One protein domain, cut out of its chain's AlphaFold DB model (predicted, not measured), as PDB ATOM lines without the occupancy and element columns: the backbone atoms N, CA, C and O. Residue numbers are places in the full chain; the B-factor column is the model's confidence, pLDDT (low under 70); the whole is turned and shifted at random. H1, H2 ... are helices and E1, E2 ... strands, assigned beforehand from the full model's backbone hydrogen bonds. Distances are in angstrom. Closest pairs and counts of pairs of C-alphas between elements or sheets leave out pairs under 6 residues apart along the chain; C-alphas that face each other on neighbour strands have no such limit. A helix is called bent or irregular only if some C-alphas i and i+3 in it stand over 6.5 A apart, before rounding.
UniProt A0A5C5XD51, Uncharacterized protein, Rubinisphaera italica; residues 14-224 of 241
ATOM      1  N   SER A  14      15.682  39.433 -18.093       86.56
ATOM      2  CA  SER A  14      14.292  39.812 -18.412       86.56
ATOM      3  C   SER A  14      13.283  39.178 -17.462       86.56
ATOM      4  O   SER A  14      12.286  39.780 -17.077       86.56
ATOM      5  N   THR A  15      13.546  37.934 -17.086       84.06
ATOM      6  CA  THR A  15      12.720  37.186 -16.153       84.06
ATOM      7  C   THR A  15      12.876  37.727 -14.737       84.06
ATOM      8  O   THR A  15      11.875  37.954 -14.067       84.06
ATOM      9  N   GLU A  16      14.109  37.973 -14.291       85.62
ATOM     10  CA  GLU A  16      14.395  38.603 -12.997       85.62
ATOM     11  C   GLU A  16      13.720  39.971 -12.896       85.62
ATOM     12  O   GLU A  16      13.143  40.301 -11.860       85.62
ATOM     13  N   ALA A  17      13.701  40.729 -13.998       85.19
ATOM     14  CA  ALA A  17      12.968  41.975 -14.054       85.19
ATOM     15  C   ALA A  17      11.481  41.758 -13.746       85.19
ATOM     16  O   ALA A  17      10.923  42.563 -13.030       85.19
ATOM     17  N   VAL A  18      10.800  40.703 -14.185       84.69
ATOM     18  CA  VAL A  18       9.376  40.523 -13.827       84.69
ATOM     19  C   VAL A  18       9.190  39.851 -12.460       84.69
ATOM     20  O   VAL A  18       8.294  40.231 -11.710       84.69
ATOM     21  N   LEU A  19      10.036  38.880 -12.115       82.25
ATOM     22  CA  LEU A  19       9.871  38.020 -10.937       82.25
ATOM     23  C   LEU A  19      10.551  38.532  -9.659       82.25
ATOM     24  O   LEU A  19      10.368  37.925  -8.606       82.25
ATOM     25  N   GLY A  20      11.335  39.610  -9.725       75.56
ATOM     26  CA  GLY A  20      11.986  40.188  -8.546       75.56
ATOM     27  C   GLY A  20      10.999  40.792  -7.544       75.56
ATOM     28  O   GLY A  20      11.164  40.605  -6.343       75.56
ATOM     29  N   GLU A  21       9.954  41.468  -8.035       78.12
ATOM     30  CA  GLU A  21       8.945  42.156  -7.212       78.12
ATOM     31  C   GLU A  21       7.517  42.024  -7.795       78.12
ATOM     32  O   GLU A  21       6.882  43.031  -8.120       78.12
ATOM     33  N   PRO A  22       6.983  40.804  -8.001       80.25
ATOM     34  CA  PRO A  22       5.596  40.638  -8.418       80.25
ATOM     35  C   PRO A  22       4.649  40.870  -7.233       80.25
ATOM     36  O   PRO A  22       4.958  40.498  -6.100       80.25
ATOM     37  N   LYS A  23       3.454  41.404  -7.497       86.94
ATOM     38  CA  LYS A  23       2.377  41.504  -6.500       86.94
ATOM     39  C   LYS A  23       2.041  40.134  -5.894       86.94
ATOM     40  O   LYS A  23       1.933  40.007  -4.678       86.94
ATOM     41  N   SER A  24       1.876  39.118  -6.739       90.75
ATOM     42  CA  SER A  24       1.784  37.714  -6.334       90.75
ATOM     43  C   SER A  24       2.199  36.795  -7.483       90.75
ATOM     44  O   SER A  24       2.234  37.210  -8.644       90.75
ATOM     45  N   MET A  25       2.558  35.551  -7.157       90.56
ATOM     46  CA  MET A  25       3.069  34.589  -8.128       90.56
ATOM     47  C   MET A  25       2.667  33.157  -7.750       90.56
ATOM     48  O   MET A  25       2.892  32.736  -6.616       90.56
ATOM     49  N   ARG A  26       2.117  32.393  -8.702       91.25
ATOM     50  CA  ARG A  26       1.766  30.968  -8.548       91.25
ATOM     51  C   ARG A  26       2.407  30.114  -9.644       91.25
ATOM     52  O   ARG A  26       2.295  30.428 -10.823       91.25
ATOM     53  N   SER A  27       3.037  29.002  -9.275       92.50
ATOM     54  CA  SER A  27       3.495  28.007 -10.252       92.50
ATOM     55  C   SER A  27       2.343  27.122 -10.720       92.50
ATOM     56  O   SER A  27       1.514  26.727  -9.898       92.50
ATOM     57  N   PHE A  28       2.367  26.709 -11.984       92.00
ATOM     58  CA  PHE A  28       1.532  25.622 -12.488       92.00
ATOM     59  C   PHE A  28       2.400  24.456 -12.973       92.00
ATOM     60  O   PHE A  28       3.226  24.600 -13.875       92.00
ATOM     61  N   SER A  29       2.197  23.300 -12.356       91.50
ATOM     62  CA  SER A  29       2.891  22.032 -12.591       91.50
ATOM     63  C   SER A  29       1.959  20.931 -13.090       91.50
ATOM     64  O   SER A  29       2.440  19.966 -13.681       91.50
ATOM     65  N   TYR A  30       0.642  21.068 -12.885       89.38
ATOM     66  CA  TYR A  30      -0.351  20.056 -13.260       89.38
ATOM     67  C   TYR A  30      -1.586  20.660 -13.935       89.38
ATOM     68  O   TYR A  30      -2.030  21.750 -13.585       89.38
ATOM     69  N   THR A  31      -2.209  19.909 -14.851       85.00
ATOM     70  CA  THR A  31      -3.449  20.303 -15.553       85.00
ATOM     71  C   THR A  31      -4.555  20.772 -14.600       85.00
ATOM     72  O   THR A  31      -5.250  21.740 -14.894       85.00
ATOM     73  N   ALA A  32      -4.693  20.120 -13.440       87.00
ATOM     74  CA  ALA A  32      -5.694  20.468 -12.431       87.00
ATOM     75  C   ALA A  32      -5.526  21.897 -11.884       87.00
ATOM     76  O   ALA A  32      -6.520  22.577 -11.652       87.00
ATOM     77  N   GLU A  33      -4.291  22.380 -11.739       89.94
ATOM     78  CA  GLU A  33      -4.019  23.729 -11.228       89.94
ATOM     79  C   GLU A  33      -4.398  24.804 -12.255       89.94
ATOM     80  O   GLU A  33      -4.842  25.888 -11.883       89.94
ATOM     81  N   PHE A  34      -4.274  24.503 -13.554       86.00
ATOM     82  CA  PHE A  34      -4.764  25.393 -14.609       86.00
ATOM     83  C   PHE A  34      -6.291  25.427 -14.669       86.00
ATOM     84  O   PHE A  34      -6.858  26.491 -14.898       86.00
ATOM     85  N   LEU A  35      -6.958  24.286 -14.454       84.12
ATOM     86  CA  LEU A  35      -8.422  24.217 -14.373       84.12
ATOM     87  C   LEU A  35      -8.952  25.032 -13.187       84.12
ATOM     88  O   LEU A  35      -9.888  25.807 -13.355       84.12
ATOM     89  N   GLU A  36      -8.313  24.910 -12.023       87.62
ATOM     90  CA  GLU A  36      -8.634  25.708 -10.835       87.62
ATOM     91  C   GLU A  36      -8.448  27.212 -11.101       87.62
ATOM     92  O   GLU A  36      -9.316  28.014 -10.782       87.62
ATOM     93  N   ALA A  37      -7.350  27.611 -11.751       87.44
ATOM     94  CA  ALA A  37      -7.117  29.016 -12.094       87.44
ATOM     95  C   ALA A  37      -8.028  29.543 -13.219       87.44
ATOM     96  O   ALA A  37      -8.256  30.748 -13.314       87.44
ATOM     97  N   ALA A  38      -8.533  28.667 -14.090       83.94
ATOM     98  CA  ALA A  38      -9.474  29.028 -15.147       83.94
ATOM     99  C   ALA A  38     -10.867  29.364 -14.595       83.94
ATOM    100  O   ALA A  38     -11.561  30.207 -15.167       83.94
ATOM    101  N   VAL A  39     -11.267  28.697 -13.508       85.19
ATOM    102  CA  VAL A  39     -12.568  28.857 -12.851       85.19
ATOM    103  C   VAL A  39     -12.348  28.868 -11.329       85.19
ATOM    104  O   VAL A  39     -12.527  27.844 -10.673       85.19
ATOM    105  N   PRO A  40     -11.914  30.008 -10.760       81.69
ATOM    106  CA  PRO A  40     -11.517  30.096  -9.352       81.69
ATOM    107  C   PRO A  40     -12.695  30.098  -8.365       81.69
ATOM    108  O   PRO A  40     -12.473  30.026  -7.156       81.69
ATOM    109  N   ASP A  41     -13.936  30.201  -8.846       80.56
ATOM    110  CA  ASP A  41     -15.152  30.198  -8.032       80.56
ATOM    111  C   ASP A  41     -16.232  29.258  -8.598       80.56
ATOM    112  O   ASP A  41     -16.154  28.795  -9.732       80.56
ATOM    113  N   ASP A  42     -17.253  28.962  -7.790       76.81
ATOM    114  CA  ASP A  42     -18.349  28.052  -8.154       76.81
ATOM    115  C   ASP A  42     -19.582  28.800  -8.709       76.81
ATOM    116  O   ASP A  42     -20.717  28.341  -8.596       76.81
ATOM    117  N   GLN A  43     -19.403  29.995  -9.294       77.75
ATOM    118  CA  GLN A  43     -20.526  30.798  -9.815       77.75
ATOM    119  C   GLN A  43     -21.061  30.299 -11.169       77.75
ATOM    120  O   GLN A  43     -21.965  30.901 -11.753       77.75
ATOM    121  N   GLY A  44     -20.511  29.200 -11.691       80.69
ATOM    122  CA  GLY A  44     -20.905  28.592 -12.963       80.69
ATOM    123  C   GLY A  44     -20.349  29.289 -14.208       80.69
ATOM    124  O   GLY A  44     -20.469  28.744 -15.304       80.69
ATOM    125  N   TYR A  45     -19.721  30.457 -14.067       84.25
ATOM    126  CA  TYR A  45     -18.875  31.083 -15.080       84.25
ATOM    127  C   TYR A  45     -17.942  32.112 -14.435       84.25
ATOM    128  O   TYR A  45     -18.287  32.734 -13.435       84.25
ATOM    129  N   TYR A  46     -16.796  32.353 -15.061       87.81
ATOM    130  CA  TYR A  46     -15.801  33.323 -14.633       87.81
ATOM    131  C   TYR A  46     -15.507  34.322 -15.752       87.81
ATOM    132  O   TYR A  46     -15.406  33.955 -16.924       87.81
ATOM    133  N   LYS A  47     -15.384  35.607 -15.407       89.19
ATOM    134  CA  LYS A  47     -15.051  36.667 -16.366       89.19
ATOM    135  C   LYS A  47     -13.570  36.982 -16.278       89.19
ATOM    136  O   LYS A  47     -13.115  37.559 -15.294       89.19
ATOM    137  N   VAL A  48     -12.842  36.675 -17.342       86.56
ATOM    138  CA  VAL A  48     -11.476  37.159 -17.515       86.56
ATOM    139  C   VAL A  48     -11.541  38.494 -18.226       86.56
ATOM    140  O   VAL A  48     -12.165  38.618 -19.276       86.56
ATOM    141  N   GLY A  49     -10.932  39.503 -17.625       87.19
ATOM    142  CA  GLY A  49     -10.966  40.871 -18.106       87.19
ATOM    143  C   GLY A  49     -10.083  41.764 -17.257       87.19
ATOM    144  O   GLY A  49      -9.494  41.320 -16.264       87.19
ATOM    145  N   TYR A  50     -10.009  43.029 -17.647       85.56
ATOM    146  CA  TYR A  50      -9.087  43.990 -17.059       85.56
ATOM    147  C   TYR A  50      -9.772  45.328 -16.802       85.56
ATOM    148  O   TYR A  50     -10.719  45.714 -17.488       85.56
ATOM    149  N   HIS A  51      -9.287  46.045 -15.789       85.44
ATOM    150  CA  HIS A  51      -9.708  47.418 -15.552       85.44
ATOM    151  C   HIS A  51      -8.957  48.355 -16.502       85.44
ATOM    152  O   HIS A  51      -7.741  48.495 -16.400       85.44
ATOM    153  N   LEU A  52      -9.698  49.000 -17.400       80.31
ATOM    154  CA  LEU A  52      -9.219  50.022 -18.331       80.31
ATOM    155  C   LEU A  52      -9.998  51.312 -18.052       80.31
ATOM    156  O   LEU A  52     -11.227  51.282 -17.998       80.31
ATOM    157  N   ASP A  53      -9.312  52.430 -17.809       81.50
ATOM    158  CA  ASP A  53      -9.926  53.739 -17.513       81.50
ATOM    159  C   ASP A  53     -11.039  53.699 -16.443       81.50
ATOM    160  O   ASP A  53     -12.112  54.286 -16.609       81.50
ATOM    161  N   ASN A  54     -10.796  52.976 -15.341       80.94
ATOM    162  CA  ASN A  54     -11.741  52.736 -14.234       80.94
ATOM    163  C   ASN A  54     -13.002  51.930 -14.599       80.94
ATOM    164  O   ASN A  54     -13.971  51.911 -13.839       80.94
ATOM    165  N   ARG A  55     -12.999  51.222 -15.731       85.88
ATOM    166  CA  ARG A  55     -14.095  50.355 -16.188       85.88
ATOM    167  C   ARG A  55     -13.578  48.931 -16.303       85.88
ATOM    168  O   ARG A  55     -12.482  48.718 -16.803       85.88
ATOM    169  N   PHE A  56     -14.349  47.953 -15.842       88.00
ATOM    170  CA  PHE A  56     -14.012  46.553 -16.083       88.00
ATOM    171  C   PHE A  56     -14.444  46.158 -17.497       88.00
ATOM    172  O   PHE A  56     -15.626  46.264 -17.828       88.00
ATOM    173  N   VAL A  57     -13.496  45.701 -18.311       86.19
ATOM    174  CA  VAL A  57     -13.732  45.214 -19.673       86.19
ATOM    175  C   VAL A  57     -13.523  43.696 -19.681       86.19
ATOM    176  O   VAL A  57     -12.397  43.253 -19.453       86.19
ATOM    177  N   PRO A  58     -14.587  42.883 -19.853       85.00
ATOM    178  CA  PRO A  58     -14.464  41.433 -19.956       85.00
ATOM    179  C   PRO A  58     -13.995  41.016 -21.355       85.00
ATOM    180  O   PRO A  58     -14.652  41.328 -22.345       85.00
ATOM    181  N   ASP A  59     -12.927  40.227 -21.411       79.00
ATOM    182  CA  ASP A  59     -12.380  39.657 -22.648       79.00
ATOM    183  C   ASP A  59     -13.011  38.299 -22.948       79.00
ATOM    184  O   ASP A  59     -13.332  37.978 -24.094       79.00
ATOM    185  N   VAL A  60     -13.176  37.476 -21.909       83.44
ATOM    186  CA  VAL A  60     -13.620  36.084 -22.020       83.44
ATOM    187  C   VAL A  60     -14.542  35.723 -20.874       83.44
ATOM    188  O   VAL A  60     -14.296  36.065 -19.718       83.44
ATOM    189  N   ILE A  61     -15.575  34.954 -21.196       84.44
ATOM    190  CA  ILE A  61     -16.379  34.225 -20.223       84.44
ATOM    191  C   ILE A  61     -15.949  32.761 -20.263       84.44
ATOM    192  O   ILE A  61     -16.114  32.086 -21.280       84.44
ATOM    193  N   VAL A  62     -15.392  32.279 -19.159       86.00
ATOM    194  CA  VAL A  62     -14.977  30.891 -18.976       86.00
ATOM    195  C   VAL A  62     -16.072  30.151 -18.220       86.00
ATOM    196  O   VAL A  62     -16.444  30.558 -17.128       86.00
ATOM    197  N   CYS A  63     -16.588  29.062 -18.778       83.50
ATOM    198  CA  CYS A  63     -17.587  28.220 -18.126       83.50
ATOM    199  C   CYS A  63     -16.979  26.847 -17.806       83.50
ATOM    200  O   CYS A  63     -16.459  26.202 -18.726       83.50
ATOM    201  N   PRO A  64     -17.051  26.363 -16.555       82.00
ATOM    202  CA  PRO A  64     -16.683  24.995 -16.233       82.00
ATOM    203  C   PRO A  64     -17.645  24.011 -16.907       82.00
ATOM    204  O   PRO A  64     -18.863  24.190 -16.925       82.00
ATOM    205  N   ILE A  65     -17.079  22.935 -17.435       80.19
ATOM    206  CA  ILE A  65     -17.785  21.731 -17.874       80.19
ATOM    207  C   ILE A  65     -17.084  20.525 -17.235       80.19
ATOM    208  O   ILE A  65     -16.059  20.662 -16.569       80.19
ATOM    209  N   LYS A  66     -17.644  19.319 -17.345       77.19
ATOM    210  CA  LYS A  66     -17.109  18.154 -16.623       77.19
ATOM    211  C   LYS A  66     -15.645  17.876 -17.016       77.19
ATOM    212  O   LYS A  66     -15.400  17.367 -18.102       77.19
ATOM    213  N   ASN A  67     -14.716  18.145 -16.092       70.25
ATOM    214  CA  ASN A  67     -13.255  18.018 -16.245       70.25
ATOM    215  C   ASN A  67     -12.616  18.928 -17.312       70.25
ATOM    216  O   ASN A  67     -11.479  18.692 -17.714       70.25
ATOM    217  N   GLU A  68     -13.328  19.954 -17.771       76.88
ATOM    218  CA  GLU A  68     -12.905  20.834 -18.861       76.88
ATOM    219  C   GLU A  68     -13.420  22.263 -18.614       76.88
ATOM    220  O   GLU A  68     -14.195  22.522 -17.690       76.88
ATOM    221  N   VAL A  69     -13.020  23.208 -19.462       81.75
ATOM    222  CA  VAL A  69     -13.558  24.573 -19.468       81.75
ATOM    223  C   VAL A  69     -13.868  24.998 -20.896       81.75
ATOM    224  O   VAL A  69     -13.173  24.621 -21.836       81.75
ATOM    225  N   THR A  70     -14.912  25.800 -21.068       80.62
ATOM    226  CA  THR A  70     -15.219  26.475 -22.333       80.62
ATOM    227  C   THR A  70     -14.908  27.953 -22.188       80.62
ATOM    228  O   THR A  70     -15.415  28.589 -21.273       80.62
ATOM    229  N   ALA A  71     -14.111  28.509 -23.094       83.00
ATOM    230  CA  ALA A  71     -13.780  29.927 -23.121       83.00
ATOM    231  C   ALA A  71     -14.509  30.619 -24.280       83.00
ATOM    232  O   ALA A  71     -14.228  30.359 -25.450       83.00
ATOM    233  N   ASN A  72     -15.439  31.513 -23.952       81.00
ATOM    234  CA  ASN A  72     -16.186  32.317 -24.912       81.00
ATOM    235  C   ASN A  72     -15.601  33.728 -24.956       81.00
ATOM    236  O   ASN A  72     -15.762  34.493 -24.006       81.00
ATOM    237  N   CYS A  73     -14.914  34.069 -26.044       77.81
ATOM    238  CA  CYS A  73     -14.385  35.417 -26.253       77.81
ATOM    239  C   CYS A  73     -15.530  36.397 -26.530       77.81
ATOM    240  O   CYS A  73     -16.411  36.103 -27.340       77.81
ATOM    241  N   MET A  74     -15.516  37.539 -25.845       73.81
ATOM    242  CA  MET A  74     -16.535  38.583 -25.971       73.81
ATOM    243  C   MET A  74     -16.399  39.343 -27.289       73.81
ATOM    244  O   MET A  74     -17.395  39.711 -27.909       73.81
ATOM    245  N   GLU A  75     -15.163  39.527 -27.740       65.19
ATOM    246  CA  GLU A  75     -14.863  40.021 -29.075       65.19
ATOM    247  C   GLU A  75     -14.682  38.856 -30.046       65.19
ATOM    248  O   GLU A  75     -14.381  37.721 -29.657       65.19
ATOM    249  N   ALA A  76     -14.882  39.131 -31.338       57.47
ATOM    250  CA  ALA A  76     -14.648  38.142 -32.374       57.47
ATOM    251  C   ALA A  76     -13.198  37.651 -32.276       57.47
ATOM    252  O   ALA A  76     -12.270  38.355 -32.666       57.47
ATOM    253  N   CYS A  77     -13.004  36.430 -31.770       52.16
ATOM    254  CA  CYS A  77     -11.695  35.796 -31.762       52.16
ATOM    255  C   CYS A  77     -11.244  35.651 -33.224       52.16
ATOM    256  O   CYS A  77     -11.759  34.817 -33.979       52.16
ATOM    257  N   MET A  78     -10.329  36.524 -33.643       49.94
ATOM    258  CA  MET A  78      -9.871  36.629 -35.026       49.94
ATOM    259  C   MET A  78      -9.228  35.306 -35.479       49.94
ATOM    260  O   MET A  78      -8.581  34.586 -34.711       49.94
ATOM    261  N   ARG A  79      -9.498  34.922 -36.734       50.00
ATOM    262  CA  ARG A  79      -9.236  33.571 -37.255       50.00
ATOM    263  C   ARG A  79      -7.743  33.338 -37.517       50.00
ATOM    264  O   ARG A  79      -7.004  34.227 -37.908       50.00
ATOM    265  N   GLN A  80      -7.354  32.065 -37.447       50.16
ATOM    266  CA  GLN A  80      -6.034  31.445 -37.691       50.16
ATOM    267  C   GLN A  80      -5.185  31.956 -38.887       50.16
ATOM    268  O   GLN A  80      -4.023  31.568 -39.015       50.16
ATOM    269  N   ARG A  81      -5.748  32.735 -39.819       49.53
ATOM    270  CA  ARG A  81      -5.138  33.067 -41.120       49.53
ATOM    271  C   ARG A  81      -4.578  34.479 -41.231       49.53
ATOM    272  O   ARG A  81      -4.009  34.772 -42.280       49.53
ATOM    273  N   ASP A  82      -4.663  35.301 -40.193       53.41
ATOM    274  CA  ASP A  82      -4.058  36.630 -40.239       53.41
ATOM    275  C   ASP A  82      -2.533  36.477 -40.158       53.41
ATOM    276  O   ASP A  82      -1.932  36.295 -39.099       53.41
ATOM    277  N   GLN A  83      -1.895  36.445 -41.332       51.72
ATOM    278  CA  GLN A  83      -0.447  36.283 -41.494       51.72
ATOM    279  C   GLN A  83       0.346  37.445 -40.870       51.72
ATOM    280  O   GLN A  83       1.545  37.303 -40.639       51.72
ATOM    281  N   GLU A  84      -0.338  38.533 -40.524       62.00
ATOM    282  CA  GLU A  84       0.191  39.788 -39.993       62.00
ATOM    283  C   GLU A  84       0.048  39.896 -38.466       62.00
ATOM    284  O   GLU A  84      -0.206  40.974 -37.941       62.00
ATOM    285  N   CYS A  85       0.137  38.788 -37.725       72.81
ATOM    286  CA  CYS A  85       0.086  38.838 -36.258       72.81
ATOM    287  C   CYS A  85       1.459  38.758 -35.587       72.81
ATOM    288  O   CYS A  85       1.535  38.940 -34.380       72.81
ATOM    289  N   MET A  86       2.534  38.449 -36.327       81.62
ATOM    290  CA  MET A  86       3.869  38.270 -35.751       81.62
ATOM    291  C   MET A  86       4.842  39.334 -36.245       81.62
ATOM    292  O   MET A  86       5.222  39.313 -37.416       81.62
ATOM    293  N   GLU A  87       5.304  40.161 -35.315       86.75
ATOM    294  CA  GLU A  87       6.275  41.226 -35.541       86.75
ATOM    295  C   GLU A  87       7.655  40.845 -35.020       86.75
ATOM    296  O   GLU A  87       7.795  40.095 -34.049       86.75
ATOM    297  N   ILE A  88       8.685  41.365 -35.680       90.25
ATOM    298  CA  ILE A  88      10.084  41.162 -35.319       90.25
ATOM    299  C   ILE A  88      10.629  42.410 -34.635       90.25
ATOM    300  O   ILE A  88      10.468  43.515 -35.139       90.25
ATOM    301  N   ALA A  89      11.284  42.224 -33.494       91.56
ATOM    302  CA  ALA A  89      11.856  43.308 -32.699       91.56
ATOM    303  C   ALA A  89      13.383  43.199 -32.542       91.56
ATOM    304  O   ALA A  89      13.937  43.564 -31.512       91.56
ATOM    305  N   TYR A  90      14.062  42.633 -33.542       86.56
ATOM    306  CA  TYR A  90      15.521  42.546 -33.581       86.56
ATOM    307  C   TYR A  90      16.058  42.914 -34.966       86.56
ATOM    308  O   TYR A  90      15.411  42.672 -35.987       86.56
ATOM    309  N   ASP A  91      17.298  43.395 -34.999       82.75
ATOM    310  CA  ASP A  91      17.926  43.984 -36.187       82.75
ATOM    311  C   ASP A  91      18.671  42.966 -37.065       82.75
ATOM    312  O   ASP A  91      19.803  43.182 -37.495       82.75
ATOM    313  N   LEU A  92      18.046  41.822 -37.355       80.25
ATOM    314  CA  LEU A  92      18.568  40.873 -38.345       80.25
ATOM    315  C   LEU A  92      17.633  40.808 -39.545       80.25
ATOM    316  O   LEU A  92      16.419  40.966 -39.421       80.25
ATOM    317  N   ALA A  93      18.202  40.519 -40.716       77.31
ATOM    318  CA  ALA A  93      17.443  40.394 -41.951       77.31
ATOM    319  C   ALA A  93      16.290  39.386 -41.792       77.31
ATOM    320  O   ALA A  93      16.500  38.203 -41.516       77.31
ATOM    321  N   THR A  94      15.061  39.863 -41.983       78.19
ATOM    322  CA  THR A  94      13.833  39.076 -41.867       78.19
ATOM    323  C   THR A  94      12.874  39.433 -43.000       78.19
ATOM    324  O   THR A  94      12.856  40.558 -43.489       78.19
ATOM    325  N   TYR A  95      12.076  38.456 -43.434       79.38
ATOM    326  CA  TYR A  95      10.975  38.676 -44.380       79.38
ATOM    327  C   TYR A  95       9.685  39.116 -43.679       79.38
ATOM    328  O   TYR A  95       8.706  39.456 -44.342       79.38
ATOM    329  N   LYS A  96       9.649  39.022 -42.347       79.75
ATOM    330  CA  LYS A  96       8.504  39.434 -41.537       79.75
ATOM    331  C   LYS A  96       8.561  40.932 -41.276       79.75
ATOM    332  O   LYS A  96       9.628  41.537 -41.344       79.75
ATOM    333  N   MET A  97       7.400  41.495 -40.975       84.56
ATOM    334  CA  MET A  97       7.281  42.890 -40.587       84.56
ATOM    335  C   MET A  97       8.038  43.132 -39.269       84.56
ATOM    336  O   MET A  97       8.063  42.265 -38.387       84.56
ATOM    337  N   ASN A  98       8.724  44.274 -39.190       89.62
ATOM    338  CA  ASN A  98       9.368  44.708 -37.958       89.62
ATOM    339  C   ASN A  98       8.397  45.563 -37.141       89.62
ATOM    340  O   ASN A  98       7.632  46.348 -37.708       89.62
ATOM    341  N   TYR A  99       8.489  45.442 -35.818       91.19
ATOM    342  CA  TYR A  99       7.654  46.166 -34.866       91.19
ATOM    343  C   TYR A  99       7.733  47.684 -35.074       91.19
ATOM    344  O   TYR A  99       6.707  48.340 -35.250       91.19
ATOM    345  N   ASP A 100       8.955  48.212 -35.144       90.81
ATOM    346  CA  ASP A 100       9.245  49.636 -35.319       90.81
ATOM    347  C   ASP A 100       8.647  50.203 -36.609       90.81
ATOM    348  O   ASP A 100       8.039  51.269 -36.613       90.81
ATOM    349  N   LYS A 101       8.733  49.450 -37.706       89.50
ATOM    350  CA  LYS A 101       8.168  49.840 -38.999       89.50
ATOM    351  C   LYS A 101       6.648  49.812 -38.999       89.50
ATOM    352  O   LYS A 101       6.034  50.646 -39.660       89.50
ATOM    353  N   ARG A 102       6.035  48.846 -38.309       89.44
ATOM    354  CA  ARG A 102       4.576  48.701 -38.285       89.44
ATOM    355  C   ARG A 102       3.909  49.731 -37.385       89.44
ATOM    356  O   ARG A 102       2.889  50.291 -37.775       89.44
ATOM    357  N   PHE A 103       4.463  49.953 -36.197       89.50
ATOM    358  CA  PHE A 103       3.850  50.790 -35.165       89.50
ATOM    359  C   PHE A 103       4.484  52.174 -35.047       89.50
ATOM    360  O   PHE A 103       3.946  53.024 -34.348       89.50
ATOM    361  N   SER A 104       5.570  52.441 -35.783       90.31
ATOM    362  CA  SER A 104       6.309  53.709 -35.720       90.31
ATOM    363  C   SER A 104       6.799  54.044 -34.303       90.31
ATOM    364  O   SER A 104       6.901  55.215 -33.941       90.31
ATOM    365  N   GLU A 105       7.106  53.017 -33.507       88.94
ATOM    366  CA  GLU A 105       7.562  53.121 -32.119       88.94
ATOM    367  C   GLU A 105       8.706  52.135 -31.866       88.94
ATOM    368  O   GLU A 105       8.718  51.027 -32.403       88.94
ATOM    369  N   ASP A 106       9.655  52.520 -31.017       90.06
ATOM    370  CA  ASP A 106      10.691  51.611 -30.544       90.06
ATOM    371  C   ASP A 106      10.121  50.478 -29.670       90.06
ATOM    372  O   ASP A 106       9.219  50.670 -28.852       90.06
ATOM    373  N   PHE A 107      10.670  49.274 -29.828       93.75
ATOM    374  CA  PHE A 107      10.189  48.103 -29.106       93.75
ATOM    375  C   PHE A 107      10.588  48.090 -27.623       93.75
ATOM    376  O   PHE A 107       9.860  47.513 -26.807       93.75
ATOM    377  N   ASP A 108      11.708  48.711 -27.235       93.12
ATOM    378  CA  ASP A 108      12.146  48.673 -25.836       93.12
ATOM    379  C   ASP A 108      11.155  49.399 -24.911       93.12
ATOM    380  O   ASP A 108      10.989  48.985 -23.759       93.12
ATOM    381  N   SER A 109      10.426  50.398 -25.428       92.50
ATOM    382  CA  SER A 109       9.288  51.047 -24.755       92.50
ATOM    383  C   SER A 109       8.207  50.026 -24.365       92.50
ATOM    384  O   SER A 109       7.925  49.826 -23.177       92.50
ATOM    385  N   LEU A 110       7.691  49.279 -25.351       93.50
ATOM    386  CA  LEU A 110       6.682  48.232 -25.151       93.50
ATOM    387  C   LEU A 110       7.179  47.139 -24.191       93.50
ATOM    388  O   LEU A 110       6.442  46.649 -23.327       93.50
ATOM    389  N   ARG A 111       8.446  46.741 -24.335       94.12
ATOM    390  CA  ARG A 111       9.086  45.733 -23.487       94.12
ATOM    391  C   ARG A 111       9.157  46.184 -22.031       94.12
ATOM    392  O   ARG A 111       8.778  45.421 -21.140       94.12
ATOM    393  N   HIS A 112       9.615  47.408 -21.778       93.56
ATOM    394  CA  HIS A 112       9.687  47.958 -20.428       93.56
ATOM    395  C   HIS A 112       8.297  48.063 -19.796       93.56
ATOM    396  O   HIS A 112       8.086  47.601 -18.672       93.56
ATOM    397  N   GLU A 113       7.326  48.593 -20.542       93.31
ATOM    398  CA  GLU A 113       5.955  48.709 -20.061       93.31
ATOM    399  C   GLU A 113       5.336  47.335 -19.767       93.31
ATOM    400  O   GLU A 113       4.637  47.179 -18.762       93.31
ATOM    401  N   THR A 114       5.637  46.312 -20.578       94.00
ATOM    402  CA  THR A 114       5.178  44.937 -20.327       94.00
ATOM    403  C   THR A 114       5.597  44.483 -18.933       94.00
ATOM    404  O   THR A 114       4.777  43.961 -18.174       94.00
ATOM    405  N   PHE A 115       6.858  44.705 -18.561       93.69
ATOM    406  CA  PHE A 115       7.362  44.290 -17.254       93.69
ATOM    407  C   PHE A 115       6.684  45.053 -16.120       93.69
ATOM    408  O   PHE A 115       6.267  44.437 -15.139       93.69
ATOM    409  N   VAL A 116       6.505  46.367 -16.273       91.69
ATOM    410  CA  VAL A 116       5.801  47.200 -15.289       91.69
ATOM    411  C   VAL A 116       4.360  46.724 -15.096       91.69
ATOM    412  O   VAL A 116       3.933  46.516 -13.958       91.69
ATOM    413  N   ARG A 117       3.613  46.479 -16.182       89.62
ATOM    414  CA  ARG A 117       2.213  46.028 -16.097       89.62
ATOM    415  C   ARG A 117       2.070  44.626 -15.527       89.62
ATOM    416  O   ARG A 117       1.083  44.366 -14.841       89.62
ATOM    417  N   LEU A 118       3.004  43.719 -15.812       91.50
ATOM    418  CA  LEU A 118       2.959  42.369 -15.255       91.50
ATOM    419  C   LEU A 118       3.226  42.378 -13.747       91.50
ATOM    420  O   LEU A 118       2.488  41.736 -13.009       91.50
ATOM    421  N   ARG A 119       4.211  43.150 -13.267       90.38
ATOM    422  CA  ARG A 119       4.570  43.200 -11.835       90.38
ATOM    423  C   ARG A 119       3.407  43.587 -10.919       90.38
ATOM    424  O   ARG A 119       3.328  43.091  -9.800       90.38
ATOM    425  N   ILE A 120       2.506  44.454 -11.379       89.81
ATOM    426  CA  ILE A 120       1.369  44.935 -10.576       89.81
ATOM    427  C   ILE A 120       0.156  43.986 -10.585       89.81
ATOM    428  O   ILE A 120      -0.846  44.266  -9.924       89.81
ATOM    429  N   GLN A 121       0.216  42.884 -11.335       90.00
ATOM    430  CA  GLN A 121      -0.855  41.893 -11.439       90.00
ATOM    431  C   GLN A 121      -0.557  40.666 -10.579       90.00
ATOM    432  O   GLN A 121       0.587  40.383 -10.230       90.00
ATOM    433  N   ASP A 122      -1.606  39.914 -10.261       92.19
ATOM    434  CA  ASP A 122      -1.439  38.556  -9.766       92.19
ATOM    435  C   ASP A 122      -0.998  37.684 -10.943       92.19
ATOM    436  O   ASP A 122      -1.685  37.631 -11.966       92.19
ATOM    437  N   LEU A 123       0.174  37.062 -10.837       93.88
ATOM    438  CA  LEU A 123       0.794  36.320 -11.928       93.88
ATOM    439  C   LEU A 123       0.825  34.822 -11.639       93.88
ATOM    440  O   LEU A 123       0.831  34.359 -10.498       93.88
ATOM    441  N   GLY A 124       0.895  34.052 -12.711       93.31
ATOM    442  CA  GLY A 124       1.282  32.664 -12.672       93.31
ATOM    443  C   GLY A 124       2.359  32.356 -13.698       93.31
ATOM    444  O   GLY A 124       2.641  33.143 -14.608       93.31
ATOM    445  N   TYR A 125       2.991  31.202 -13.533       94.31
ATOM    446  CA  TYR A 125       4.095  30.801 -14.382       94.31
ATOM    447  C   TYR A 125       4.182  29.290 -14.547       94.31
ATOM    448  O   TYR A 125       3.780  28.528 -13.669       94.31
ATOM    449  N   PHE A 126       4.711  28.854 -15.684       93.62
ATOM    450  CA  PHE A 126       4.860  27.435 -15.994       93.62
ATOM    451  C   PHE A 126       5.926  27.198 -17.058       93.62
ATOM    452  O   PHE A 126       6.372  28.121 -17.749       93.62
ATOM    453  N   PHE A 127       6.311  25.933 -17.195       93.06
ATOM    454  CA  PHE A 127       7.351  25.493 -18.112       93.06
ATOM    455  C   PHE A 127       6.831  24.417 -19.050       93.06
ATOM    456  O   PHE A 127       5.990  23.601 -18.677       93.06
ATOM    457  N   PHE A 128       7.362  24.391 -20.266       89.62
ATOM    458  CA  PHE A 128       7.130  23.310 -21.217       89.62
ATOM    459  C   PHE A 128       8.309  23.169 -22.175       89.62
ATOM    460  O   PHE A 128       9.138  24.071 -22.301       89.62
ATOM    461  N   ASN A 129       8.385  22.029 -22.859       85.44
ATOM    462  CA  ASN A 129       9.368  21.808 -23.914       85.44
ATOM    463  C   ASN A 129       8.752  22.104 -25.279       85.44
ATOM    464  O   ASN A 129       7.633  21.690 -25.571       85.44
ATOM    465  N   VAL A 130       9.514  22.759 -26.150       77.19
ATOM    466  CA  VAL A 130       9.142  22.971 -27.554       77.19
ATOM    467  C   VAL A 130      10.165  22.288 -28.442       77.19
ATOM    468  O   VAL A 130      11.339  22.640 -28.416       77.19
ATOM    469  N   GLY A 131       9.717  21.300 -29.219       67.44
ATOM    470  CA  GLY A 131      10.559  20.548 -30.157       67.44
ATOM    471  C   GLY A 131      10.246  19.057 -30.161       67.44
ATOM    472  O   GLY A 131       9.645  18.533 -29.229       67.44
ATOM    473  N   ARG A 132      10.627  18.353 -31.234       56.41
ATOM    474  CA  ARG A 132      10.498  16.887 -31.332       56.41
ATOM    475  C   ARG A 132      11.862  16.215 -31.170       56.41
ATOM    476  O   ARG A 132      12.863  16.727 -31.658       56.41
ATOM    477  N   GLY A 133      11.880  15.034 -30.551       55.38
ATOM    478  CA  GLY A 133      13.038  14.130 -30.571       55.38
ATOM    479  C   GLY A 133      14.217  14.549 -29.688       55.38
ATOM    480  O   GLY A 133      15.358  14.433 -30.120       55.38
ATOM    481  N   GLY A 134      13.962  15.070 -28.482       54.94
ATOM    482  CA  GLY A 134      15.012  15.347 -27.487       54.94
ATOM    483  C   GLY A 134      15.880  16.584 -27.756       54.94
ATOM    484  O   GLY A 134      16.722  16.917 -26.936       54.94
ATOM    485  N   LYS A 135      15.654  17.296 -28.867       60.91
ATOM    486  CA  LYS A 135      16.288  18.589 -29.195       60.91
ATOM    487  C   LYS A 135      15.372  19.779 -28.887       60.91
ATOM    488  O   LYS A 135      15.369  20.770 -29.611       60.91
ATOM    489  N   GLY A 136      14.501  19.616 -27.892       70.62
ATOM    490  CA  GLY A 136      13.547  20.647 -27.512       70.62
ATOM    491  C   GLY A 136      14.201  21.737 -26.672       70.62
ATOM    492  O   GLY A 136      15.173  21.484 -25.966       70.62
ATOM    493  N   PHE A 137      13.650  22.940 -26.742       82.31
ATOM    494  CA  PHE A 137      14.024  24.042 -25.866       82.31
ATOM    495  C   PHE A 137      13.046  24.122 -24.700       82.31
ATOM    496  O   PHE A 137      11.837  23.978 -24.905       82.31
ATOM    497  N   VAL A 138      13.557  24.402 -23.500       89.12
ATOM    498  CA  VAL A 138      12.697  24.750 -22.368       89.12
ATOM    499  C   VAL A 138      12.176  26.166 -22.581       89.12
ATOM    500  O   VAL A 138      12.946  27.100 -22.838       89.12
ATOM    501  N   VAL A 139      10.861  26.306 -22.477       90.75
ATOM    502  CA  VAL A 139      10.149  27.576 -22.535       90.75
ATOM    503  C   VAL A 139       9.674  27.930 -21.143       90.75
ATOM    504  O   VAL A 139       9.015  27.119 -20.491       90.75
ATOM    505  N   PHE A 140       9.982  29.150 -20.714       93.56
ATOM    506  CA  PHE A 140       9.440  29.726 -19.497       93.56
ATOM    507  C   PHE A 140       8.307  30.698 -19.833       93.56
ATOM    508  O   PHE A 140       8.513  31.630 -20.602       93.56
ATOM    509  N   THR A 141       7.109  30.503 -19.285       92.69
ATOM    510  CA  THR A 141       5.961  31.382 -19.547       92.69
ATOM    511  C   THR A 141       5.494  32.081 -18.285       92.69
ATOM    512  O   THR A 141       5.316  31.435 -17.256       92.69
ATOM    513  N   ILE A 142       5.258  33.389 -18.399       93.94
ATOM    514  CA  ILE A 142       4.680  34.253 -17.369       93.94
ATOM    515  C   ILE A 142       3.345  34.787 -17.890       93.94
ATOM    516  O   ILE A 142       3.268  35.329 -18.996       93.94
ATOM    517  N   ILE A 143       2.295  34.631 -17.087       91.94
ATOM    518  CA  ILE A 143       0.915  34.941 -17.459       91.94
ATOM    519  C   ILE A 143       0.156  35.591 -16.292       91.94
ATOM    520  O   ILE A 143       0.429  35.253 -15.144       91.94
ATOM    521  N   PRO A 144      -0.818  36.486 -16.533       91.69
ATOM    522  CA  PRO A 144      -1.786  36.878 -15.515       91.69
ATOM    523  C   PRO A 144      -2.509  35.659 -14.925       91.69
ATOM    524  O   PRO A 144      -2.992  34.796 -15.659       91.69
ATOM    525  N   ALA A 145      -2.608  35.578 -13.599       90.75
ATOM    526  CA  ALA A 145      -3.177  34.429 -12.893       90.75
ATOM    527  C   ALA A 145      -4.651  34.177 -13.256       90.75
ATOM    528  O   ALA A 145      -5.088  33.031 -13.313       90.75
ATOM    529  N   ASN A 146      -5.403  35.238 -13.568       88.44
ATOM    530  CA  ASN A 146      -6.797  35.153 -14.010       88.44
ATOM    531  C   ASN A 146      -6.963  34.582 -15.431       88.44
ATOM    532  O   ASN A 146      -8.079  34.256 -15.823       88.44
ATOM    533  N   ALA A 147      -5.882  34.445 -16.203       87.06
ATOM    534  CA  ALA A 147      -5.889  33.864 -17.543       87.06
ATOM    535  C   ALA A 147      -5.486  32.373 -17.536       87.06
ATOM    536  O   ALA A 147      -4.949  31.862 -18.519       87.06
ATOM    537  N   GLY A 148      -5.768  31.646 -16.445       84.88
ATOM    538  CA  GLY A 148      -5.451  30.218 -16.299       84.88
ATOM    539  C   GLY A 148      -6.019  29.327 -17.412       84.88
ATOM    540  O   GLY A 148      -5.344  28.401 -17.859       84.88
ATOM    541  N   PHE A 149      -7.198  29.662 -17.955       84.50
ATOM    542  CA  PHE A 149      -7.788  28.958 -19.105       84.50
ATOM    543  C   PHE A 149      -6.896  29.028 -20.355       84.50
ATOM    544  O   PHE A 149      -6.823  28.078 -21.128       84.50
ATOM    545  N   PHE A 150      -6.193  30.147 -20.546       81.88
ATOM    546  CA  PHE A 150      -5.287  30.328 -21.671       81.88
ATOM    547  C   PHE A 150      -4.024  29.493 -21.470       81.88
ATOM    548  O   PHE A 150      -3.546  28.872 -22.412       81.88
ATOM    549  N   ALA A 151      -3.518  29.410 -20.236       81.44
ATOM    550  CA  ALA A 151      -2.404  28.535 -19.878       81.44
ATOM    551  C   ALA A 151      -2.746  27.034 -20.024       81.44
ATOM    552  O   ALA A 151      -1.905  26.255 -20.480       81.44
ATOM    553  N   LEU A 152      -3.991  26.640 -19.732       79.62
ATOM    554  CA  LEU A 152      -4.487  25.276 -19.941       79.62
ATOM    555  C   LEU A 152      -4.344  24.827 -21.405       79.62
ATOM    556  O   LEU A 152      -3.895  23.709 -21.660       79.62
ATOM    557  N   ASP A 153      -4.635  25.709 -22.367       77.00
ATOM    558  CA  ASP A 153      -4.444  25.418 -23.795       77.00
ATOM    559  C   ASP A 153      -2.983  25.055 -24.121       77.00
ATOM    560  O   ASP A 153      -2.728  24.156 -24.929       77.00
ATOM    561  N   PHE A 154      -2.002  25.711 -23.490       75.31
ATOM    562  CA  PHE A 154      -0.584  25.367 -23.662       75.31
ATOM    563  C   PHE A 154      -0.264  24.005 -23.062       75.31
ATOM    564  O   PHE A 154       0.388  23.185 -23.718       75.31
ATOM    565  N   ALA A 155      -0.752  23.759 -21.845       74.19
ATOM    566  CA  ALA A 155      -0.534  22.511 -21.135       74.19
ATOM    567  C   ALA A 155      -1.049  21.308 -21.931       74.19
ATOM    568  O   ALA A 155      -0.347  20.305 -22.062       74.19
ATOM    569  N   MET A 156      -2.229  21.435 -22.542       75.81
ATOM    570  CA  MET A 156      -2.829  20.373 -23.351       75.81
ATOM    571  C   MET A 156      -2.094  20.120 -24.676       75.81
ATOM    572  O   MET A 156      -2.156  19.012 -25.206       75.81
ATOM    573  N   VAL A 157      -1.419  21.127 -25.239       74.56
ATOM    574  CA  VAL A 157      -0.793  21.024 -26.570       74.56
ATOM    575  C   VAL A 157       0.670  20.595 -26.501       74.56
ATOM    576  O   VAL A 157       1.094  19.780 -27.319       74.56
ATOM    577  N   GLN A 158       1.452  21.169 -25.586       75.88
ATOM    578  CA  GLN A 158       2.895  20.909 -25.496       75.88
ATOM    579  C   GLN A 158       3.247  19.905 -24.393       75.88
ATOM    580  O   GLN A 158       4.300  19.272 -24.462       75.88
ATOM    581  N   GLY A 159       2.368  19.739 -23.400       79.62
ATOM    582  CA  GLY A 159       2.729  19.134 -22.122       79.62
ATOM    583  C   GLY A 159       3.541  20.106 -21.266       79.62
ATOM    584  O   GLY A 159       4.314  20.913 -21.776       79.62
ATOM    585  N   ILE A 160       3.355  20.045 -19.955       88.62
ATOM    586  CA  ILE A 160       4.043  20.898 -18.975       88.62
ATOM    587  C   ILE A 160       5.194  20.148 -18.316       88.62
ATOM    588  O   ILE A 160       5.164  18.924 -18.210       88.62
ATOM    589  N   ILE A 161       6.192  20.896 -17.857       91.44
ATOM    590  CA  ILE A 161       7.265  20.385 -17.007       91.44
ATOM    591  C   ILE A 161       6.932  20.790 -15.565       91.44
ATOM    592  O   ILE A 161       6.839  21.993 -15.298       91.44
ATOM    593  N   PRO A 162       6.748  19.832 -14.640       92.69
ATOM    594  CA  PRO A 162       6.518  20.124 -13.230       92.69
ATOM    595  C   PRO A 162       7.652  20.941 -12.615       92.69
ATOM    596  O   PRO A 162       8.827  20.727 -12.928       92.69
ATOM    597  N   ILE A 163       7.324  21.837 -11.680       92.31
ATOM    598  CA  ILE A 163       8.324  22.701 -11.043       92.31
ATOM    599  C   ILE A 163       9.427  21.909 -10.335       92.31
ATOM    600  O   ILE A 163      10.578  22.323 -10.326       92.31
ATOM    601  N   GLN A 164       9.106  20.734  -9.796       92.81
ATOM    602  CA  GLN A 164      10.061  19.877  -9.100       92.81
ATOM    603  C   GLN A 164      11.154  19.360 -10.044       92.81
ATOM    604  O   GLN A 164      12.299  19.221  -9.626       92.81
ATOM    605  N   GLU A 165      10.829  19.115 -11.318       93.12
ATOM    606  CA  GLU A 165      11.816  18.728 -12.335       93.12
ATOM    607  C   GLU A 165      12.711  19.902 -12.745       93.12
ATOM    608  O   GLU A 165      13.866  19.698 -13.112       93.12
ATOM    609  N   ILE A 166      12.190  21.129 -12.682       93.62
ATOM    610  CA  ILE A 166      12.965  22.354 -12.908       93.62
ATOM    611  C   ILE A 166      13.918  22.586 -11.734       93.62
ATOM    612  O   ILE A 166      15.122  22.714 -11.938       93.62
ATOM    613  N   ASP A 167      13.398  22.544 -10.509       92.44
ATOM    614  CA  ASP A 167      14.163  22.684  -9.270       92.44
ATOM    615  C   ASP A 167      15.275  21.636  -9.143       92.44
ATOM    616  O   ASP A 167      16.366  21.954  -8.675       92.44
ATOM    617  N   ALA A 168      15.010  20.391  -9.551       93.06
ATOM    618  CA  ALA A 168      15.982  19.300  -9.497       93.06
ATOM    619  C   ALA A 168      17.191  19.519 -10.419       93.06
ATOM    620  O   ALA A 168      18.247  18.940 -10.169       93.06
ATOM    621  N   LYS A 169      17.057  20.346 -11.465       91.44
ATOM    622  CA  LYS A 169      18.181  20.730 -12.333       91.44
ATOM    623  C   LYS A 169      19.096  21.762 -11.677       91.44
ATOM    624  O   LYS A 169      20.256  21.843 -12.057       91.44
ATOM    625  N   GLY A 170      18.601  22.534 -10.709       90.12
ATOM    626  CA  GLY A 170      19.396  23.530  -9.994       90.12
ATOM    627  C   GLY A 170      20.137  24.485 -10.938       90.12
ATOM    628  O   GLY A 170      19.530  25.152 -11.776       90.12
ATOM    629  N   GLU A 171      21.463  24.517 -10.829       87.69
ATOM    630  CA  GLU A 171      22.333  25.357 -11.663       87.69
ATOM    631  C   GLU A 171      22.404  24.910 -13.134       87.69
ATOM    632  O   GLU A 171      22.638  25.751 -13.997       87.69
ATOM    633  N   ASP A 172      22.119  23.638 -13.441       88.88
ATOM    634  CA  ASP A 172      22.098  23.107 -14.817       88.88
ATOM    635  C   ASP A 172      20.827  23.510 -15.589       88.88
ATOM    636  O   ASP A 172      20.634  23.170 -16.764       88.88
ATOM    637  N   TYR A 173      19.893  24.194 -14.923       90.81
ATOM    638  CA  TYR A 173      18.683  24.684 -15.557       90.81
ATOM    639  C   TYR A 173      18.972  25.851 -16.509       90.81
ATOM    640  O   TYR A 173      19.466  26.901 -16.102       90.81
ATOM    641  N   HIS A 174      18.516  25.712 -17.757       88.12
ATOM    642  CA  HIS A 174      18.482  26.802 -18.728       88.12
ATOM    643  C   HIS A 174      17.194  26.767 -19.558       88.12
ATOM    644  O   HIS A 174      16.833  25.733 -20.132       88.12
ATOM    645  N   HIS A 175      16.518  27.911 -19.682       90.94
ATOM    646  CA  HIS A 175      15.489  28.143 -20.699       90.94
ATOM    647  C   HIS A 175      16.065  28.880 -21.901       90.94
ATOM    648  O   HIS A 175      16.963  29.705 -21.776       90.94
ATOM    649  N   SER A 176      15.515  28.612 -23.087       89.88
ATOM    650  CA  SER A 176      15.941  29.288 -24.326       89.88
ATOM    651  C   SER A 176      14.878  30.222 -24.895       89.88
ATOM    652  O   SER A 176      15.138  30.938 -25.865       89.88
ATOM    653  N   VAL A 177      13.667  30.182 -24.338       90.19
ATOM    654  CA  VAL A 177      12.552  31.043 -24.729       90.19
ATOM    655  C   VAL A 177      11.799  31.484 -23.482       90.19
ATOM    656  O   VAL A 177      11.556  30.678 -22.585       90.19
ATOM    657  N   ILE A 178      11.402  32.750 -23.459       93.00
ATOM    658  CA  ILE A 178      10.522  33.335 -22.457       93.00
ATOM    659  C   ILE A 178       9.278  33.834 -23.173       93.00
ATOM    660  O   ILE A 178       9.385  34.490 -24.208       93.00
ATOM    661  N   ILE A 179       8.108  33.535 -22.628       92.31
ATOM    662  CA  ILE A 179       6.840  34.054 -23.121       92.31
ATOM    663  C   ILE A 179       6.241  34.963 -22.049       92.31
ATOM    664  O   ILE A 179       6.000  34.527 -20.926       92.31
ATOM    665  N   PHE A 180       5.973  36.210 -22.419       93.50
ATOM    666  CA  PHE A 180       5.234  37.177 -21.619       93.50
ATOM    667  C   PHE A 180       3.830  37.332 -22.201       93.50
ATOM    668  O   PHE A 180       3.671  37.703 -23.366       93.50
ATOM    669  N   ILE A 181       2.804  37.041 -21.403       91.44
ATOM    670  CA  ILE A 181       1.406  37.222 -21.803       91.44
ATOM    671  C   ILE A 181       0.900  38.569 -21.277       91.44
ATOM    672  O   ILE A 181       0.610  38.707 -20.094       91.44
ATOM    673  N   ALA A 182       0.773  39.566 -22.148       90.06
ATOM    674  CA  ALA A 182       0.393  40.936 -21.803       90.06
ATOM    675  C   ALA A 182      -0.957  41.319 -22.436       90.06
ATOM    676  O   ALA A 182      -1.034  42.208 -23.278       90.06
ATOM    677  N   LEU A 183      -2.039  40.639 -22.041       85.12
ATOM    678  CA  LEU A 183      -3.349  40.733 -22.718       85.12
ATOM    679  C   LEU A 183      -3.935  42.155 -22.780       85.12
ATOM    680  O   LEU A 183      -4.606  42.499 -23.746       85.12
ATOM    681  N   THR A 184      -3.632  43.011 -21.798       83.75
ATOM    682  CA  THR A 184      -4.117  44.407 -21.776       83.75
ATOM    683  C   THR A 184      -3.611  45.261 -22.942       83.75
ATOM    684  O   THR A 184      -4.208  46.293 -23.248       83.75
ATOM    685  N   PHE A 185      -2.519  44.860 -23.599       87.56
ATOM    686  CA  PHE A 185      -1.902  45.641 -24.674       87.56
ATOM    687  C   PHE A 185      -2.733  45.627 -25.955       87.56
ATOM    688  O   PHE A 185      -2.664  46.574 -26.737       87.56
ATOM    689  N   HIS A 186      -3.574  44.608 -26.140       81.00
ATOM    690  CA  HIS A 186      -4.553  44.562 -27.220       81.00
ATOM    691  C   HIS A 186      -5.405  45.834 -27.288       81.00
ATOM    692  O   HIS A 186      -5.607  46.386 -28.367       81.00
ATOM    693  N   TYR A 187      -5.846  46.325 -26.126       80.81
ATOM    694  CA  TYR A 187      -6.683  47.516 -26.013       80.81
ATOM    695  C   TYR A 187      -5.880  48.810 -26.032       80.81
ATOM    696  O   TYR A 187      -6.291  49.766 -26.681       80.81
ATOM    697  N   SER A 188      -4.751  48.859 -25.317       83.88
ATOM    698  CA  SER A 188      -4.017  50.118 -25.149       83.88
ATOM    699  C   SER A 188      -3.108  50.471 -26.323       83.88
ATOM    700  O   SER A 188      -2.915  51.651 -26.578       83.88
ATOM    701  N   HIS A 189      -2.552  49.472 -27.015       86.19
ATOM    702  CA  HIS A 189      -1.486  49.678 -28.009       86.19
ATOM    703  C   HIS A 189      -1.854  49.207 -29.405       86.19
ATOM    704  O   HIS A 189      -1.379  49.755 -30.395       86.19
ATOM    705  N   PHE A 190      -2.703  48.185 -29.501       85.69
ATOM    706  CA  PHE A 190      -2.914  47.492 -30.768       85.69
ATOM    707  C   PHE A 190      -4.320  47.642 -31.341       85.69
ATOM    708  O   PHE A 190      -4.609  47.005 -32.349       85.69
ATOM    709  N   GLU A 191      -5.168  48.503 -30.771       80.94
ATOM    710  CA  GLU A 191      -6.512  48.811 -31.293       80.94
ATOM    711  C   GLU A 191      -7.361  47.552 -31.558       80.94
ATOM    712  O   GLU A 191      -8.030  47.436 -32.586       80.94
ATOM    713  N   GLY A 192      -7.275  46.551 -30.684       74.44
ATOM    714  CA  GLY A 192      -7.979  45.289 -30.890       74.44
ATOM    715  C   GLY A 192      -7.349  44.382 -31.963       74.44
ATOM    716  O   GLY A 192      -7.982  43.440 -32.442       74.44
ATOM    717  N   LYS A 193      -6.090  44.611 -32.365       77.00
ATOM    718  CA  LYS A 193      -5.359  43.739 -33.306       77.00
ATOM    719  C   LYS A 193      -4.573  42.655 -32.579       77.00
ATOM    720  O   LYS A 193      -4.060  42.844 -31.474       77.00
ATOM    721  N   LEU A 194      -4.453  41.499 -33.232       75.31
ATOM    722  CA  LEU A 194      -3.617  40.405 -32.749       75.31
ATOM    723  C   LEU A 194      -2.148  40.747 -32.993       75.31
ATOM    724  O   LEU A 194      -1.731  40.876 -34.146       75.31
ATOM    725  N   VAL A 195      -1.371  40.854 -31.923       84.12
ATOM    726  CA  VAL A 195       0.045  41.196 -32.006       84.12
ATOM    727  C   VAL A 195       0.841  40.272 -31.104       84.12
ATOM    728  O   VAL A 195       0.625  40.156 -29.897       84.12
ATOM    729  N   VAL A 196       1.788  39.600 -31.739       86.44
ATOM    730  CA  VAL A 196       2.803  38.782 -31.111       86.44
ATOM    731  C   VAL A 196       4.144  39.342 -31.534       86.44
ATOM    732  O   VAL A 196       4.481  39.316 -32.715       86.44
ATOM    733  N   VAL A 197       4.924  39.829 -30.581       90.19
ATOM    734  CA  VAL A 197       6.248  40.375 -30.880       90.19
ATOM    735  C   VAL A 197       7.303  39.353 -30.505       90.19
ATOM    736  O   VAL A 197       7.283  38.797 -29.407       90.19
ATOM    737  N   TYR A 198       8.210  39.066 -31.430       91.12
ATOM    738  CA  TYR A 198       9.312  38.143 -31.227       91.12
ATOM    739  C   TYR A 198      10.632  38.899 -31.235       91.12
ATOM    740  O   TYR A 198      11.006  39.535 -32.223       91.12
ATOM    741  N   ASN A 199      11.339  38.793 -30.118       92.06
ATOM    742  CA  ASN A 199      12.597  39.470 -29.881       92.06
ATOM    743  C   ASN A 199      13.692  38.431 -29.628       92.06
ATOM    744  O   ASN A 199      13.616  37.629 -28.694       92.06
ATOM    745  N   ARG A 200      14.717  38.422 -30.477       90.62
ATOM    746  CA  ARG A 200      15.871  37.539 -30.329       90.62
ATOM    747  C   ARG A 200      16.942  38.292 -29.553       90.62
ATOM    748  O   ARG A 200      17.424  39.319 -30.015       90.62
ATOM    749  N   ARG A 201      17.336  37.755 -28.401       87.94
ATOM    750  CA  ARG A 201      18.503  38.210 -27.638       87.94
ATOM    751  C   ARG A 201      19.686  37.285 -27.928       87.94
ATOM    752  O   ARG A 201      19.549  36.296 -28.653       87.94
ATOM    753  N   GLU A 202      20.849  37.622 -27.382       84.81
ATOM    754  CA  GLU A 202      22.079  36.847 -27.584       84.81
ATOM    755  C   GLU A 202      21.946  35.414 -27.046       84.81
ATOM    756  O   GLU A 202      22.249  34.459 -27.759       84.81
ATOM    757  N   GLU A 203      21.416  35.259 -25.829       83.69
ATOM    758  CA  GLU A 203      21.368  33.968 -25.124       83.69
ATOM    759  C   GLU A 203      19.986  33.296 -25.144       83.69
ATOM    760  O   GLU A 203      19.865  32.080 -25.010       83.69
ATOM    761  N   PHE A 204      18.918  34.075 -25.322       87.88
ATOM    762  CA  PHE A 204      17.542  33.587 -25.260       87.88
ATOM    763  C   PHE A 204      16.626  34.358 -26.209       87.88
ATOM    764  O   PHE A 204      16.994  35.348 -26.838       87.88
ATOM    765  N   ARG A 205      15.394  33.877 -26.332       91.25
ATOM    766  CA  ARG A 205      14.349  34.497 -27.145       91.25
ATOM    767  C   ARG A 205      13.208  34.946 -26.255       91.25
ATOM    768  O   ARG A 205      12.849  34.245 -25.317       91.25
ATOM    769  N   GLU A 206      12.617  36.081 -26.571       93.19
ATOM    770  CA  GLU A 206      11.436  36.596 -25.895       93.19
ATOM    771  C   GLU A 206      10.263  36.611 -26.879       93.19
ATOM    772  O   GLU A 206      10.412  36.956 -28.055       93.19
ATOM    773  N   LEU A 207       9.089  36.234 -26.391       91.75
ATOM    774  CA  LEU A 207       7.837  36.312 -27.122       91.75
ATOM    775  C   LEU A 207       6.818  37.075 -26.278       91.75
ATOM    776  O   LEU A 207       6.544  36.694 -25.144       91.75
ATOM    777  N   TYR A 208       6.231  38.116 -26.850       92.06
ATOM    778  CA  TYR A 208       5.240  38.963 -26.197       92.06
ATOM    779  C   TYR A 208       3.897  38.699 -26.855       92.06
ATOM    780  O   TYR A 208       3.690  39.079 -28.004       92.06
ATOM    781  N   ILE A 209       3.005  38.003 -26.157       88.62
ATOM    782  CA  ILE A 209       1.655  37.712 -26.642       88.62
ATOM    783  C   ILE A 209       0.726  38.753 -26.035       88.62
ATOM    784  O   ILE A 209       0.459  38.733 -24.834       88.62
ATOM    785  N   CYS A 210       0.244  39.667 -26.870       86.88
ATOM    786  CA  CYS A 210      -0.478  40.848 -26.407       86.88
ATOM    787  C   CYS A 210      -1.998  40.687 -26.466       86.88
ATOM    788  O   CYS A 210      -2.715  41.660 -26.287       86.88
ATOM    789  N   ASN A 211      -2.496  39.481 -26.749       79.31
ATOM    790  CA  ASN A 211      -3.913  39.199 -26.948       79.31
ATOM    791  C   ASN A 211      -4.217  37.697 -26.771       79.31
ATOM    792  O   ASN A 211      -3.321  36.851 -26.796       79.31
ATOM    793  N   LEU A 212      -5.501  37.351 -26.679       72.00
ATOM    794  CA  LEU A 212      -5.984  35.973 -26.538       72.00
ATOM    795  C   LEU A 212      -6.040  35.234 -27.881       72.00
ATOM    796  O   LEU A 212      -7.100  34.917 -28.410       72.00
ATOM    797  N   TYR A 213      -4.881  34.977 -28.480       64.62
ATOM    798  CA  TYR A 213      -4.785  34.123 -29.664       64.62
ATOM    799  C   TYR A 213      -4.417  32.706 -29.243       64.62
ATOM    800  O   TYR A 213      -3.353  32.506 -28.657       64.62
ATOM    801  N   SER A 214      -5.273  31.719 -29.546       52.47
ATOM    802  CA  SER A 214      -5.043  30.331 -29.119       52.47
ATOM    803  C   SER A 214      -3.654  29.840 -29.562       52.47
ATOM    804  O   SER A 214      -3.309  29.769 -30.748       52.47
ATOM    805  N   GLY A 215      -2.816  29.536 -28.567       46.00
ATOM    806  CA  GLY A 215      -1.358  29.406 -28.676       46.00
ATOM    807  C   GLY A 215      -0.838  28.279 -29.574       46.00
ATOM    808  O   GLY A 215       0.376  28.169 -29.773       46.00
ATOM    809  N   LYS A 216      -1.720  27.464 -30.177       48.28
ATOM    810  CA  LYS A 216      -1.345  26.331 -31.041       48.28
ATOM    811  C   LYS A 216      -0.391  26.755 -32.161       48.28
ATOM    812  O   LYS A 216       0.572  26.051 -32.435       48.28
ATOM    813  N   GLN A 217      -0.614  27.902 -32.802       48.50
ATOM    814  CA  GLN A 217       0.160  28.305 -33.987       48.50
ATOM    815  C   GLN A 217       1.440  29.091 -33.660       48.50
ATOM    816  O   GLN A 217       2.439  28.926 -34.359       48.50
ATOM    817  N   CYS A 218       1.453  29.928 -32.617       45.59
ATOM    818  CA  CYS A 218       2.630  30.748 -32.291       45.59
ATOM    819  C   CYS A 218       3.809  29.892 -31.809       45.59
ATOM    820  O   CYS A 218       4.944  30.121 -32.222       45.59
ATOM    821  N   ILE A 219       3.543  28.831 -31.045       46.38
ATOM    822  CA  ILE A 219       4.591  27.901 -30.598       46.38
ATOM    823  C   ILE A 219       5.028  26.939 -31.701       46.38
ATOM    824  O   ILE A 219       6.218  26.657 -31.840       46.38
ATOM    825  N   LEU A 220       4.108  26.468 -32.550       41.62
ATOM    826  CA  LEU A 220       4.501  25.695 -33.734       41.62
ATOM    827  C   LEU A 220       5.408  26.513 -34.671       41.62
ATOM    828  O   LEU A 220       6.272  25.932 -35.329       41.62
ATOM    829  N   LYS A 221       5.260  27.847 -34.695       42.56
ATOM    830  CA  LYS A 221       6.179  28.766 -35.382       42.56
ATOM    831  C   LYS A 221       7.522  28.935 -34.652       42.56
ATOM    832  O   LYS A 221       8.524  29.063 -35.340       42.56
ATOM    833  N   LEU A 222       7.592  28.856 -33.317       35.81
ATOM    834  CA  LEU A 222       8.873  28.855 -32.574       35.81
ATOM    835  C   LEU A 222       9.746  27.626 -32.890       35.81
ATOM    836  O   LEU A 222      10.967  27.724 -32.902       35.81
ATOM    837  N   ASN A 223       9.131  26.490 -33.237       35.16
ATOM    838  CA  ASN A 223       9.833  25.301 -33.743       35.16
ATOM    839  C   ASN A 223      10.428  25.472 -35.158       35.16
ATOM    840  O   ASN A 223      11.064  24.552 -35.674       35.16
ATOM    841  N   ARG A 224      10.187  26.610 -35.821       31.58
ATOM    842  CA  ARG A 224      10.623  26.900 -37.187       31.58
ATOM    843  C   ARG A 224      11.156  28.331 -37.266       31.58
ATOM    844  O   ARG A 224      10.414  29.253 -37.581       31.58
TER     845      ARG A 224
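AT A GLANCE: This is residues 14 to 224 of the 241 residues of an uncharacterized protein of Rubinisphaera italica (UniProt A0A5C5XD51). A twisted seven-stranded sheet has helices H1 and H4 on one face and H5 and H8 on the other; H5, with H2 beside it, is packed between this sheet and a smaller three-stranded one. Residues 167 to 172 stick out. The printed part has 211 residues with eight named helices and ten named strands, in the order H1 E1 H2 E2 E3 E4 E5 H3 H4 E6 E7 H5 H6 E8 H7 E9 E10 H8, class mixed. The large sheet, mixed, runs E1 E6 E7 E8 E10 E9 E5; E2 E3 E4 is antiparallel. The whole is compact, radius of gyration of the C-alphas 16.7 A, spanning 50 by 43 by 35 A.

HOW THE PARTS SIT: H1, residues 14 to 19, precedes edge strand E1, residues 24 to 27. H2, residues 31 to 38, is on the small sheet, height 10.1 A. That sheet is a meander, antiparallel neighbours in succession: E2, residues 46 to 52, E3, 55 to 65, and E4, 68 to 73, with N 48 and O 60 at 2.9 A and N 63 and O 70 at 2.8 A. E5, residues 86 to 88, is the large sheet's other edge; H3, residues 99 to 103, is on that sheet, C-alphas 87 and 99 being closest to E5 at 5.2 A. H4, residues 107 to 119, touches H1 with residues 115 to 119 alone, closest C-alphas 18 and 115, 5.5 A. E6, residues 122 to 130, and E7, 137 to 144, form a hairpin, N 124 and O 143 at 2.8 A. H5, residues 145 to 158, is irregular, C-alphas 146 and 149 being 8.1 A apart; it touches H2, closest C-alphas 38 and 149, 4.3 A. H5 is on both sheets, heights 8.4 A over the large and 9.9 A over the small. H6, residues 163 to 167, only grazes the large sheet. E8, residues 177 to 181, is parallel to E7, N 140 and O 177 at 2.9 A; E7, H5 H6, E8 is a strand-helix-strand unit, parallel strands joined through helices, with a left-handed crossover. H7, residues 185 to 188, is on neither sheet. E9, residues 196 to 200, and E10, 205 to 209, form a hairpin, N 197 and O 208 at 3.0 A. H8, residues 216 to 222, only just touches H5, with 3 pairs of C-alphas within 8 A. Every O i to N i+4 pair is within hydrogen-bond range in H1, H2, H3, H4 and H6, 7 of 10 in H5 and 2 of 3 in H8; H7 is too short.

IN THESE COORDINATES: H1 begins at C-alpha 14 (14.292, 39.812, -18.412); H8 ends at C-alpha 222 (8.873, 28.855, -32.574). E3 is 28.9 A long, E6 25.9 A and H5 19.5 A.

THE WHOLE: C-alphas 42 and 93 are farthest apart, 50.8 A. The printed part has no cut; E4 to E5 is a long link. The pLDDT is under 70 at residues 75 to 84, 131 to 135 and 213 to 224.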